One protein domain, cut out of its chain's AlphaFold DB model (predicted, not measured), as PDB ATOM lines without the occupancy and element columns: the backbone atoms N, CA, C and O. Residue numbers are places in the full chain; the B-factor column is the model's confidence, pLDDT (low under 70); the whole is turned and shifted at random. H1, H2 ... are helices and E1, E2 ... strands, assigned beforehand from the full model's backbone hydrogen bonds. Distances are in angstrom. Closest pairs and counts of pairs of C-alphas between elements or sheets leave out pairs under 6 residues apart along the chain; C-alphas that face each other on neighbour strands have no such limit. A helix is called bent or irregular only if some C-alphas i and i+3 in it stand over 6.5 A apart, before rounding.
ATOM      1  N   LEU A   9      85.657  24.448   4.053       91.38
ATOM      2  CA  LEU A   9      86.743  23.463   4.182       91.38
ATOM      3  C   LEU A   9      86.290  22.088   4.690       91.38
ATOM      4  O   LEU A   9      87.140  21.226   4.962       91.38
ATOM      5  N   ARG A  10      84.977  21.885   4.839       93.94
ATOM      6  CA  ARG A  10      84.403  20.639   5.347       93.94
ATOM      7  C   ARG A  10      84.832  19.465   4.454       93.94
ATOM      8  O   ARG A  10      84.605  19.539   3.249       93.94
ATOM      9  N   PRO A  11      85.459  18.411   5.005       95.00
ATOM     10  CA  PRO A  11      85.733  17.212   4.228       95.00
ATOM     11  C   PRO A  11      84.430  16.461   3.927       95.00
ATOM     12  O   PRO A  11      83.421  16.638   4.610       95.00
ATOM     13  N   THR A  12      84.477  15.604   2.917       96.00
ATOM     14  CA  THR A  12      83.388  14.685   2.566       96.00
ATOM     15  C   THR A  12      83.918  13.254   2.585       96.00
ATOM     16  O   THR A  12      85.098  13.034   2.869       96.00
ATOM     17  N   SER A  13      83.082  12.286   2.228       95.88
ATOM     18  CA  SER A  13      83.497  10.897   2.046       95.88
ATOM     19  C   SER A  13      84.478  10.738   0.883       95.88
ATOM     20  O   SER A  13      85.196   9.746   0.810       95.88
ATOM     21  N   ILE A  14      84.532  11.724  -0.017       95.62
ATOM     22  CA  ILE A  14      85.480  11.775  -1.125       95.62
ATOM     23  C   ILE A  14      86.832  12.289  -0.606       95.62
ATOM     24  O   ILE A  14      86.872  13.361   0.010       95.62
ATOM     25  N   PRO A  15      87.941  11.586  -0.900       95.94
ATOM     26  CA  PRO A  15      89.283  12.030  -0.556       95.94
ATOM     27  C   PRO A  15      89.595  13.407  -1.117       95.94
ATOM     28  O   PRO A  15      89.462  13.659  -2.316       95.94
ATOM     29  N   ASP A  16      90.103  14.278  -0.257       95.56
ATOM     30  CA  ASP A  16      90.689  15.542  -0.673       95.56
ATOM     31  C   ASP A  16      92.078  15.734  -0.043       95.56
ATOM     32  O   ASP A  16      92.544  14.929   0.772       95.56
ATOM     33  N   ARG A  17      92.774  16.799  -0.468       94.75
ATOM     34  CA  ARG A  17      94.127  17.151   0.011       94.75
ATOM     35  C   ARG A  17      95.106  15.978  -0.057       94.75
ATOM     36  O   ARG A  17      95.859  15.724   0.879       94.75
ATOM     37  N   ILE A  18      95.085  15.286  -1.189       96.44
ATOM     38  CA  ILE A  18      95.992  14.183  -1.480       96.44
ATOM     39  C   ILE A  18      97.408  14.745  -1.625       96.44
ATOM     40  O   ILE A  18      97.688  15.533  -2.530       96.44
ATOM     41  N   ILE A  19      98.301  14.333  -0.734       96.00
ATOM     42  CA  ILE A  19      99.700  14.752  -0.698       96.00
ATOM     43  C   ILE A  19     100.577  13.512  -0.836       96.00
ATOM     44  O   ILE A  19     100.317  12.473  -0.236       96.00
ATOM     45  N   ARG A  20     101.644  13.629  -1.628       93.94
ATOM     46  CA  ARG A  20     102.674  12.598  -1.766       93.94
ATOM     47  C   ARG A  20     103.988  13.099  -1.182       93.94
ATOM     48  O   ARG A  20     104.443  14.179  -1.549       93.94
ATOM     49  N   THR A  21     104.616  12.286  -0.345       94.12
ATOM     50  CA  THR A  21     105.924  12.559   0.261       94.12
ATOM     51  C   THR A  21     106.862  11.365   0.097       94.12
ATOM     52  O   THR A  21     106.450  10.273  -0.307       94.12
ATOM     53  N   PHE A  22     108.147  11.568   0.384       91.38
ATOM     54  CA  PHE A  22     109.099  10.466   0.482       91.38
ATOM     55  C   PHE A  22     108.834   9.631   1.738       91.38
ATOM     56  O   PHE A  22     108.444  10.166   2.776       91.38
ATOM     57  N   ALA A  23     109.060   8.324   1.626       89.81
ATOM     58  CA  ALA A  23     109.136   7.414   2.765       89.81
ATOM     59  C   ALA A  23     110.608   7.034   3.028       89.81
ATOM     60  O   ALA A  23     111.513   7.747   2.596       89.81
ATOM     61  N   ALA A  24     110.857   5.944   3.761       85.94
ATOM     62  CA  ALA A  24     112.193   5.579   4.240       85.94
ATOM     63  C   ALA A  24     113.247   5.438   3.120       85.94
ATOM     64  O   ALA A  24     114.323   6.018   3.229       85.94
ATOM     65  N   ASP A  25     112.936   4.704   2.042       89.19
ATOM     66  CA  ASP A  25     113.768   4.653   0.830       89.19
ATOM     67  C   ASP A  25     113.115   5.532  -0.248       89.19
ATOM     68  O   ASP A  25     112.176   5.073  -0.904       89.19
ATOM     69  N   PRO A  26     113.561   6.778  -0.467       85.94
ATOM     70  CA  PRO A  26     112.919   7.685  -1.416       85.94
ATOM     71  C   PRO A  26     113.023   7.220  -2.877       85.94
ATOM     72  O   PRO A  26     112.237   7.671  -3.710       85.94
ATOM     73  N   ALA A  27     113.958   6.320  -3.208       87.00
ATOM     74  CA  ALA A  27     114.107   5.790  -4.562       87.00
ATOM     75  C   ALA A  27     113.096   4.674  -4.868       87.00
ATOM     76  O   ALA A  27     112.767   4.437  -6.031       87.00
ATOM     77  N   ARG A  28     112.607   3.979  -3.832       89.50
ATOM     78  CA  ARG A  28     111.715   2.813  -3.975       89.50
ATOM     79  C   ARG A  28     110.441   2.902  -3.153       89.50
ATOM     80  O   ARG A  28     109.656   1.954  -3.153       89.50
ATOM     81  N   SER A  29     110.211   3.994  -2.440       92.50
ATOM     82  CA  SER A  29     109.032   4.149  -1.603       92.50
ATOM     83  C   SER A  29     108.555   5.590  -1.497       92.50
ATOM     84  O   SER A  29     109.334   6.542  -1.469       92.50
ATOM     85  N   ILE A  30     107.238   5.730  -1.411       93.88
ATOM     86  CA  ILE A  30     106.555   6.995  -1.145       93.88
ATOM     87  C   ILE A  30     105.521   6.787  -0.049       93.88
ATOM     88  O   ILE A  30     105.027   5.675   0.143       93.88
ATOM     89  N   ALA A  31     105.138   7.869   0.611       95.75
ATOM     90  CA  ALA A  31     103.918   7.921   1.395       95.75
ATOM     91  C   ALA A  31     102.884   8.783   0.666       95.75
ATOM     92  O   ALA A  31     103.217   9.801   0.055       95.75
ATOM     93  N   VAL A  32     101.625   8.365   0.721       97.06
ATOM     94  CA  VAL A  32     100.482   9.165   0.283       97.06
ATOM     95  C   VAL A  32      99.615   9.426   1.501       97.06
ATOM     96  O   VAL A  32      99.330   8.501   2.260       97.06
ATOM     97  N   THR A  33      99.218  10.676   1.698       97.50
ATOM     98  CA  THR A  33      98.302  11.093   2.757       97.50
ATOM     99  C   THR A  33      97.119  11.838   2.170       97.50
ATOM    100  O   THR A  33      97.238  12.520   1.155       97.50
ATOM    101  N   TRP A  34      95.953  11.668   2.779       98.06
ATOM    102  CA  TRP A  34      94.716  12.336   2.383       98.06
ATOM    103  C   TRP A  34      93.791  12.452   3.586       98.06
ATOM    104  O   TRP A  34      94.077  11.909   4.660       98.06
ATOM    105  N   ARG A  35      92.685  13.174   3.422       97.50
ATOM    106  CA  ARG A  35      91.627  13.208   4.429       97.50
ATOM    107  C   ARG A  35      90.258  12.936   3.821       97.50
ATOM    108  O   ARG A  35      90.023  13.212   2.647       97.50
ATOM    109  N   THR A  36      89.372  12.454   4.673       98.00
ATOM    110  CA  THR A  36      87.938  12.283   4.444       98.00
ATOM    111  C   THR A  36      87.183  12.823   5.660       98.00
ATOM    112  O   THR A  36      87.776  13.311   6.638       98.00
ATOM    113  N   ASP A  37      85.856  12.799   5.601       96.81
ATOM    114  CA  ASP A  37      85.050  12.973   6.798       96.81
ATOM    115  C   ASP A  37      85.119  11.724   7.717       96.81
ATOM    116  O   ASP A  37      85.520  10.641   7.284       96.81
ATOM    117  N   PRO A  38      84.747  11.846   9.004       96.25
ATOM    118  CA  PRO A  38      84.912  10.766   9.981       96.25
ATOM    119  C   PRO A  38      84.083   9.496   9.732       96.25
ATOM    120  O   PRO A  38      84.324   8.490  10.408       96.25
ATOM    121  N   THR A  39      83.125   9.514   8.795       96.88
ATOM    122  CA  THR A  39      82.296   8.343   8.460       96.88
ATOM    123  C   THR A  39      83.098   7.232   7.774       96.88
ATOM    124  O   THR A  39      82.700   6.070   7.834       96.88
ATOM    125  N   ILE A  40      84.265   7.544   7.194       96.75
ATOM    126  CA  ILE A  40      85.120   6.571   6.502       96.75
ATOM    127  C   ILE A  40      86.057   5.860   7.480       96.75
ATOM    128  O   ILE A  40      87.141   6.345   7.806       96.75
ATOM    129  N   ALA A  41      85.649   4.683   7.959       91.06
ATOM    130  CA  ALA A  41      86.381   3.903   8.966       91.06
ATOM    131  C   ALA A  41      87.759   3.386   8.506       91.06
ATOM    132  O   ALA A  41      88.659   3.222   9.328       91.06
ATOM    133  N   GLY A  42      87.942   3.146   7.209       91.31
ATOM    134  CA  GLY A  42      89.193   2.652   6.645       91.31
ATOM    135  C   GLY A  42      89.337   3.054   5.186       91.31
ATOM    136  O   GLY A  42      88.340   3.283   4.508       91.31
ATOM    137  N   ALA A  43      90.581   3.138   4.723       95.12
ATOM    138  CA  ALA A  43      90.903   3.570   3.370       95.12
ATOM    139  C   ALA A  43      92.022   2.714   2.772       95.12
ATOM    140  O   ALA A  43      92.786   2.049   3.483       95.12
ATOM    141  N   ILE A  44      92.116   2.738   1.448       96.31
ATOM    142  CA  ILE A  44      93.136   2.018   0.689       96.31
ATOM    143  C   ILE A  44      93.775   2.952  -0.332       96.31
ATOM    144  O   ILE A  44      93.143   3.865  -0.848       96.31
ATOM    145  N   ALA A  45      95.036   2.696  -0.655       94.25
ATOM    146  CA  ALA A  45      95.682   3.244  -1.834       94.25
ATOM    147  C   ALA A  45      95.867   2.130  -2.862       94.25
ATOM    148  O   ALA A  45      96.159   0.985  -2.512       94.25
ATOM    149  N   GLN A  46      95.749   2.469  -4.140       92.19
ATOM    150  CA  GLN A  46      96.048   1.546  -5.223       92.19
ATOM    151  C   GLN A  46      97.203   2.066  -6.075       92.19
ATOM    152  O   GLN A  46      97.469   3.263  -6.195       92.19
ATOM    153  N   VAL A  47      97.989   1.138  -6.605       89.25
ATOM    154  CA  VAL A  47      99.149   1.471  -7.430       89.25
ATOM    155  C   VAL A  47      99.354   0.393  -8.473       89.25
ATOM    156  O   VAL A  47      99.311  -0.794  -8.163       89.25
ATOM    157  N   ALA A  48      99.609   0.816  -9.703       88.50
ATOM    158  CA  ALA A  48      99.885  -0.061 -10.826       88.50
ATOM    159  C   ALA A  48     101.119   0.446 -11.574       88.50
ATOM    160  O   ALA A  48     101.412   1.644 -11.575       88.50
ATOM    161  N   LEU A  49     101.831  -0.455 -12.247       83.94
ATOM    162  CA  LEU A  49     102.819  -0.038 -13.235       83.94
ATOM    163  C   LEU A  49     102.098   0.697 -14.371       83.94
ATOM    164  O   LEU A  49     101.042   0.268 -14.833       83.94
ATOM    165  N   ALA A  50     102.662   1.817 -14.814       80.00
ATOM    166  CA  ALA A  50     102.131   2.550 -15.949       80.00
ATOM    167  C   ALA A  50     102.419   1.786 -17.247       80.00
ATOM    168  O   ALA A  50     103.543   1.802 -17.738       80.00
ATOM    169  N   GLU A  51     101.402   1.135 -17.801       80.25
ATOM    170  CA  GLU A  51     101.459   0.478 -19.110       80.25
ATOM    171  C   GLU A  51     100.761   1.330 -20.182       80.25
ATOM    172  O   GLU A  51     100.045   2.291 -19.883       80.25
ATOM    173  N   HIS A  52     100.963   0.989 -21.455       77.75
ATOM    174  CA  HIS A  52     100.287   1.670 -22.554       77.75
ATOM    175  C   HIS A  52      98.777   1.372 -22.532       77.75
ATOM    176  O   HIS A  52      98.337   0.250 -22.780       77.75
ATOM    177  N   GLY A  53      97.974   2.406 -22.276       77.62
ATOM    178  CA  GLY A  53      96.514   2.362 -22.366       77.62
ATOM    179  C   GLY A  53      95.794   2.276 -21.013       77.62
ATOM    180  O   GLY A  53      96.411   2.052 -19.979       77.62
ATOM    181  N   PRO A  54      94.461   2.448 -20.989       77.06
ATOM    182  CA  PRO A  54      93.685   2.654 -19.758       77.06
ATOM    183  C   PRO A  54      93.528   1.398 -18.886       77.06
ATOM    184  O   PRO A  54      93.021   1.478 -17.770       77.06
ATOM    185  N   ARG A  55      93.936   0.219 -19.377       81.38
ATOM    186  CA  ARG A  55      93.735  -1.061 -18.677       81.38
ATOM    187  C   ARG A  55      94.759  -1.347 -17.582       81.38
ATOM    188  O   ARG A  55      94.516  -2.265 -16.808       81.38
ATOM    189  N   PHE A  56      95.835  -0.565 -17.471       78.81
ATOM    190  CA  PHE A  56      96.875  -0.770 -16.454       78.81
ATOM    191  C   PHE A  56      96.321  -0.779 -15.017       78.81
ATOM    192  O   PHE A  56      96.841  -1.480 -14.154       78.81
ATOM    193  N   ALA A  57      95.203  -0.081 -14.776       83.00
ATOM    194  CA  ALA A  57      94.485  -0.084 -13.501       83.00
ATOM    195  C   ALA A  57      94.044  -1.486 -13.041       83.00
ATOM    196  O   ALA A  57      93.918  -1.724 -11.845       83.00
ATOM    197  N   LYS A  58      93.838  -2.434 -13.968       85.25
ATOM    198  CA  LYS A  58      93.495  -3.827 -13.635       85.25
ATOM    199  C   LYS A  58      94.623  -4.554 -12.902       85.25
ATOM    200  O   LYS A  58      94.350  -5.482 -12.153       85.25
ATOM    201  N   ASN A  59      95.862  -4.113 -13.102       86.44
ATOM    202  CA  ASN A  59      97.055  -4.672 -12.469       86.44
ATOM    203  C   ASN A  59      97.408  -3.917 -11.177       86.44
ATOM    204  O   ASN A  59      98.526  -4.037 -10.671       86.44
ATOM    205  N   ALA A  60      96.492  -3.092 -10.657       90.56
ATOM    206  CA  ALA A  60      96.735  -2.348  -9.437       90.56
ATOM    207  C   ALA A  60      96.804  -3.285  -8.233       90.56
ATOM    208  O   ALA A  60      95.903  -4.084  -7.983       90.56
ATOM    209  N   ARG A  61      97.862  -3.136  -7.440       92.00
ATOM    210  CA  ARG A  61      97.916  -3.716  -6.100       92.00
ATOM    211  C   ARG A  61      97.338  -2.734  -5.090       92.00
ATOM    212  O   ARG A  61      97.497  -1.518  -5.224       92.00
ATOM    213  N   THR A  62      96.720  -3.290  -4.059       94.56
ATOM    214  CA  THR A  62      96.093  -2.539  -2.972       94.56
ATOM    215  C   THR A  62      97.041  -2.441  -1.783       94.56
ATOM    216  O   THR A  62      97.687  -3.419  -1.413       94.56
ATOM    217  N   VAL A  63      97.126  -1.253  -1.192       95.44
ATOM    218  CA  VAL A  63      97.927  -0.940  -0.009       95.44
ATOM    219  C   VAL A  63      96.967  -0.393   1.051       95.44
ATOM    220  O   VAL A  63      96.338   0.638   0.805       95.44
ATOM    221  N   PRO A  64      96.807  -1.056   2.209       96.50
ATOM    222  CA  PRO A  64      95.953  -0.538   3.272       96.50
ATOM    223  C   PRO A  64      96.523   0.767   3.839       96.50
ATOM    224  O   PRO A  64      97.741   0.917   3.967       96.50
ATOM    225  N   ALA A  65      95.642   1.704   4.190       97.50
ATOM    226  CA  ALA A  65      96.024   2.950   4.836       97.50
ATOM    227  C   ALA A  65      95.840   2.873   6.358       97.50
ATOM    228  O   ALA A  65      94.818   2.397   6.856       97.50
ATOM    229  N   ALA A  66      96.803   3.410   7.102       97.81
ATOM    230  CA  ALA A  66      96.610   3.749   8.504       97.81
ATOM    231  C   ALA A  66      95.702   4.980   8.597       97.81
ATOM    232  O   ALA A  66      95.845   5.911   7.804       97.81
ATOM    233  N   SER A  67      94.775   4.986   9.554       97.88
ATOM    234  CA  SER A  67      93.778   6.048   9.692       97.88
ATOM    235  C   SER A  67      93.772   6.607  11.112       97.88
ATOM    236  O   SER A  67      93.827   5.838  12.069       97.88
ATOM    237  N   GLN A  68      93.694   7.931  11.251       97.50
ATOM    238  CA  GLN A  68      93.621   8.617  12.541       97.50
ATOM    239  C   GLN A  68      92.655   9.801  12.482       97.50
ATOM    240  O   GLN A  68      92.591  10.503  11.471       97.50
ATOM    241  N   ASP A  69      91.933  10.055  13.569       97.19
ATOM    242  CA  ASP A  69      91.145  11.279  13.700       97.19
ATOM    243  C   ASP A  69      92.045  12.475  14.021       97.19
ATOM    244  O   ASP A  69      92.991  12.386  14.805       97.19
ATOM    245  N   LEU A  70      91.710  13.622  13.437       95.81
ATOM    246  CA  LEU A  70      92.290  14.914  13.769       95.81
ATOM    247  C   LEU A  70      91.159  15.880  14.127       95.81
ATOM    248  O   LEU A  70      90.330  16.237  13.289       95.81
ATOM    249  N   THR A  71      91.141  16.320  15.384       95.94
ATOM    250  CA  THR A  71      90.183  17.319  15.871       95.94
ATOM    251  C   THR A  71      90.773  18.716  15.728       95.94
ATOM    252  O   THR A  71      91.888  18.979  16.174       95.94
ATOM    253  N   THR A  72      90.017  19.624  15.115       91.94
ATOM    254  CA  THR A  72      90.405  21.027  14.911       91.94
ATOM    255  C   THR A  72      89.276  21.960  15.346       91.94
ATOM    256  O   THR A  72      88.148  21.524  15.574       91.94
ATOM    257  N   ASN A  73      89.529  23.270  15.372       92.44
ATOM    258  CA  ASN A  73      88.475  24.273  15.567       92.44
ATOM    259  C   ASN A  73      87.462  24.348  14.401       92.44
ATOM    260  O   ASN A  73      86.466  25.059  14.510       92.44
ATOM    261  N   LEU A  74      87.707  23.641  13.291       91.88
ATOM    262  CA  LEU A  74      86.807  23.538  12.137       91.88
ATOM    263  C   LEU A  74      86.004  22.226  12.116       91.88
ATOM    264  O   LEU A  74      85.187  22.037  11.216       91.88
ATOM    265  N   GLY A  75      86.227  21.336  13.088       92.44
ATOM    266  CA  GLY A  75      85.592  20.023  13.192       92.44
ATOM    267  C   GLY A  75      86.594  18.869  13.218       92.44
ATOM    268  O   GLY A  75      87.813  19.071  13.224       92.44
ATOM    269  N   VAL A  76      86.051  17.650  13.244       95.19
ATOM    270  CA  VAL A  76      86.814  16.397  13.190       95.19
ATOM    271  C   VAL A  76      86.986  15.972  11.736       95.19
ATOM    272  O   VAL A  76      86.045  16.045  10.945       95.19
ATOM    273  N   VAL A  77      88.188  15.522  11.390       96.75
ATOM    274  CA  VAL A  77      88.506  14.939  10.083       96.75
ATOM    275  C   VAL A  77      89.181  13.587  10.278       96.75
ATOM    276  O   VAL A  77      89.862  13.382  11.283       96.75
ATOM    277  N   ARG A  78      89.036  12.686   9.307       97.88
ATOM    278  CA  ARG A  78      89.764  11.416   9.271       97.88
ATOM    279  C   ARG A  78      90.948  11.567   8.329       97.88
ATOM    280  O   ARG A  78      90.774  11.854   7.148       97.88
ATOM    281  N   CYS A  79      92.158  11.418   8.850       97.81
ATOM    282  CA  CYS A  79      93.387  11.438   8.070       97.81
ATOM    283  C   CYS A  79      93.841  10.011   7.781       97.81
ATOM    284  O   CYS A  79      93.862   9.174   8.681       97.81
ATOM    285  N   HIS A  80      94.257   9.764   6.545       98.19
ATOM    286  CA  HIS A  80      94.745   8.472   6.083       98.19
ATOM    287  C   HIS A  80      96.189   8.588   5.598       98.19
ATOM    288  O   HIS A  80      96.597   9.628   5.070       98.19
ATOM    289  N   SER A  81      96.965   7.520   5.764       97.44
ATOM    290  CA  SER A  81      98.328   7.413   5.252       97.44
ATOM    291  C   SER A  81      98.625   6.004   4.757       97.44
ATOM    292  O   SER A  81      98.416   5.032   5.480       97.44
ATOM    293  N   ALA A  82      99.158   5.890   3.543       97.38
ATOM    294  CA  ALA A  82      99.621   4.633   2.970       97.38
ATOM    295  C   ALA A  82     101.070   4.765   2.491       97.38
ATOM    296  O   ALA A  82     101.402   5.686   1.741       97.38
ATOM    297  N   VAL A  83     101.926   3.821   2.893       96.12
ATOM    298  CA  VAL A  83     103.306   3.720   2.401       96.12
ATOM    299  C   VAL A  83     103.359   2.702   1.274       96.12
ATOM    300  O   VAL A  83     103.082   1.519   1.458       96.12
ATOM    301  N   ILE A  84     103.746   3.166   0.091       93.62
ATOM    302  CA  ILE A  84     103.869   2.346  -1.105       93.62
ATOM    303  C   ILE A  84     105.355   2.080  -1.337       93.62
ATOM    304  O   ILE A  84     106.075   2.971  -1.776       93.62
ATOM    305  N   ALA A  85     105.805   0.856  -1.057       91.50
ATOM    306  CA  ALA A  85     107.203   0.437  -1.188       91.50
ATOM    307  C   ALA A  85     107.443  -0.502  -2.380       91.50
ATOM    308  O   ALA A  85     106.510  -1.126  -2.881       91.50
ATOM    309  N   GLY A  86     108.694  -0.649  -2.811       87.38
ATOM    310  CA  GLY A  86     109.070  -1.501  -3.942       87.38
ATOM    311  C   GLY A  86     108.772  -0.882  -5.309       87.38
ATOM    312  O   GLY A  86     108.584  -1.621  -6.266       87.38
ATOM    313  N   LEU A  87     108.704   0.451  -5.397       84.06
ATOM    314  CA  LEU A  87     108.549   1.171  -6.660       84.06
ATOM    315  C   LEU A  87     109.752   0.925  -7.580       84.06
ATOM    316  O   LEU A  87     110.899   0.947  -7.130       84.06
ATOM    317  N   LEU A  88     109.492   0.767  -8.879       73.69
ATOM    318  CA  LEU A  88     110.511   0.930  -9.916       73.69
ATOM    319  C   LEU A  88     110.457   2.374 -10.430       73.69
ATOM    320  O   LEU A  88     109.417   3.029 -10.348       73.69
ATOM    321  N   LEU A  89     111.558   2.849 -11.013       64.50
ATOM    322  CA  LEU A  89     111.776   4.237 -11.457       64.50
ATOM    323  C   LEU A  89     110.711   4.817 -12.426       64.50
ATOM    324  O   LEU A  89     110.762   6.007 -12.722       64.50
ATOM    325  N   GLN A  90     109.738   4.027 -12.905       61.50
ATOM    326  CA  GLN A  90     108.758   4.411 -13.936       61.50
ATOM    327  C   GLN A  90     107.262   4.269 -13.547       61.50
ATOM    328  O   GLN A  90     106.416   4.077 -14.417       61.50
ATOM    329  N   TRP A  91     106.882   4.319 -12.262       54.47
ATOM    330  CA  TRP A  91     105.488   4.040 -11.839       54.47
ATOM    331  C   TRP A  91     104.569   5.284 -11.792       54.47
ATOM    332  O   TRP A  91     104.981   6.363 -11.364       54.47
ATOM    333  N   ARG A  92     103.290   5.123 -12.187       54.16
ATOM    334  CA  ARG A  92     102.194   6.112 -12.020       54.16
ATOM    335  C   ARG A  92     101.160   5.573 -11.021       54.16
ATOM    336  O   ARG A  92     101.056   4.371 -10.826       54.16
ATOM    337  N   PHE A  93     100.385   6.451 -10.388       52.44
ATOM    338  CA  PHE A  93      99.485   6.094  -9.280       52.44
ATOM    339  C   PHE A  93      98.010   6.309  -9.654       52.44
ATOM    340  O   PHE A  93      97.702   7.276 -10.349       52.44
ATOM    341  N   ILE A  94      97.116   5.433  -9.173       54.12
ATOM    342  CA  ILE A  94      95.651   5.601  -9.211       54.12
ATOM    343  C   ILE A  94      95.134   5.409  -7.785       54.12
ATOM    344  O   ILE A  94      95.230   4.315  -7.245       54.12
ATOM    345  N   LEU A  95      94.562   6.446  -7.184       51.41
ATOM    346  CA  LEU A  95      93.949   6.346  -5.858       51.41
ATOM    347  C   LEU A  95      92.468   5.996  -6.027       51.41
ATOM    348  O   LEU A  95      91.760   6.696  -6.748       51.41
TER     349      LEU A  95
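Overview. This is residues 9 to 95 of the 119 residues of an uncharacterized protein of Planctomycetales bacterium 71-10 (UniProt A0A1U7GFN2). A strongly twisted four-stranded sheet, E1-E2-E6-E5, is partly covered by a smaller sheet, E4-E3-E7, in a sandwich, two sheets face to face, with the short helix H1 on the smaller sheet near one end of the long axis. The turn of the E5-E6 hairpin lies at the other end. The 87 printed residues hold seven named strands and one named helix, in the order E1 E2 E3 H1 E4 E5 E6 E7; both sheets are antiparallel and the class is mostly strand. The whole is only just compact, close to loose, with a radius of gyration of the C-alphas of 14.2 A and an elongated outline of 44 by 29 by 19 A.

Arrangement. In the larger sheet, E2, residues 29 to 36, and E6, residues 75 to 85, are inner strands, with N 32 and O 82 2.9 A apart. E1, residues 16 to 22, forms a hairpin with E2, N 19 to O 33 being 2.8 A. E5, residues 66 to 72, forms a hairpin with E6, N 68 to O 79 being 2.9 A. In the smaller sheet, E3, residues 44 to 49, has E4, residues 61 to 64, as neighbour, N 45 to O 63 being 2.8 A. Its other neighbour, E7, residues 91 to 94, has no N and O within hydrogen-bond range of it; C-alphas 47 and 93 face each other at 5.0 A. The parts of the sheets that face each other are 10.3 A centre to centre, their strands at 36 degrees; the closest C-alphas of E4 and E6, Pro 64 and Ala 82, are 6.3 A apart. E4 runs on into E5 at 48 degrees. H1, residues 54 to 59, is on the smaller sheet at a height of 8.0 A, only just over E3 with 3 of its C-alphas, and across the strands, at 70 degrees to E3 on the local plane; its closest C-alpha pair with E3 is Asn 59 and Ala 48, 5.7 A. It is only just irregular, C-alphas 54 and 57 being 6.9 A apart, with 0 of 2 O i to N i+4 pairs and 2 of 3 O i to N i+3 pairs within range.

Along the chain. E1 begins at C-alpha 16, (90.689, 15.542, -0.673), and spans 19.1 A; E2 spans 23.4 A, E3 17.1 A and E5 19.4 A. E6, the longest, spans 32.5 A from C-alpha 75, (85.592, 20.023, 13.192). H1 and E4 are short, and E7 ends at C-alpha 94, (95.651, 5.601, -9.211).

Size, cuts and confidence. The C-alphas of His 52 and Asn 73, the two farthest apart, are 45.9 A apart. The printed part has no cut and no long link. Residues 89 to 95, among them E7, have pLDDT under 70.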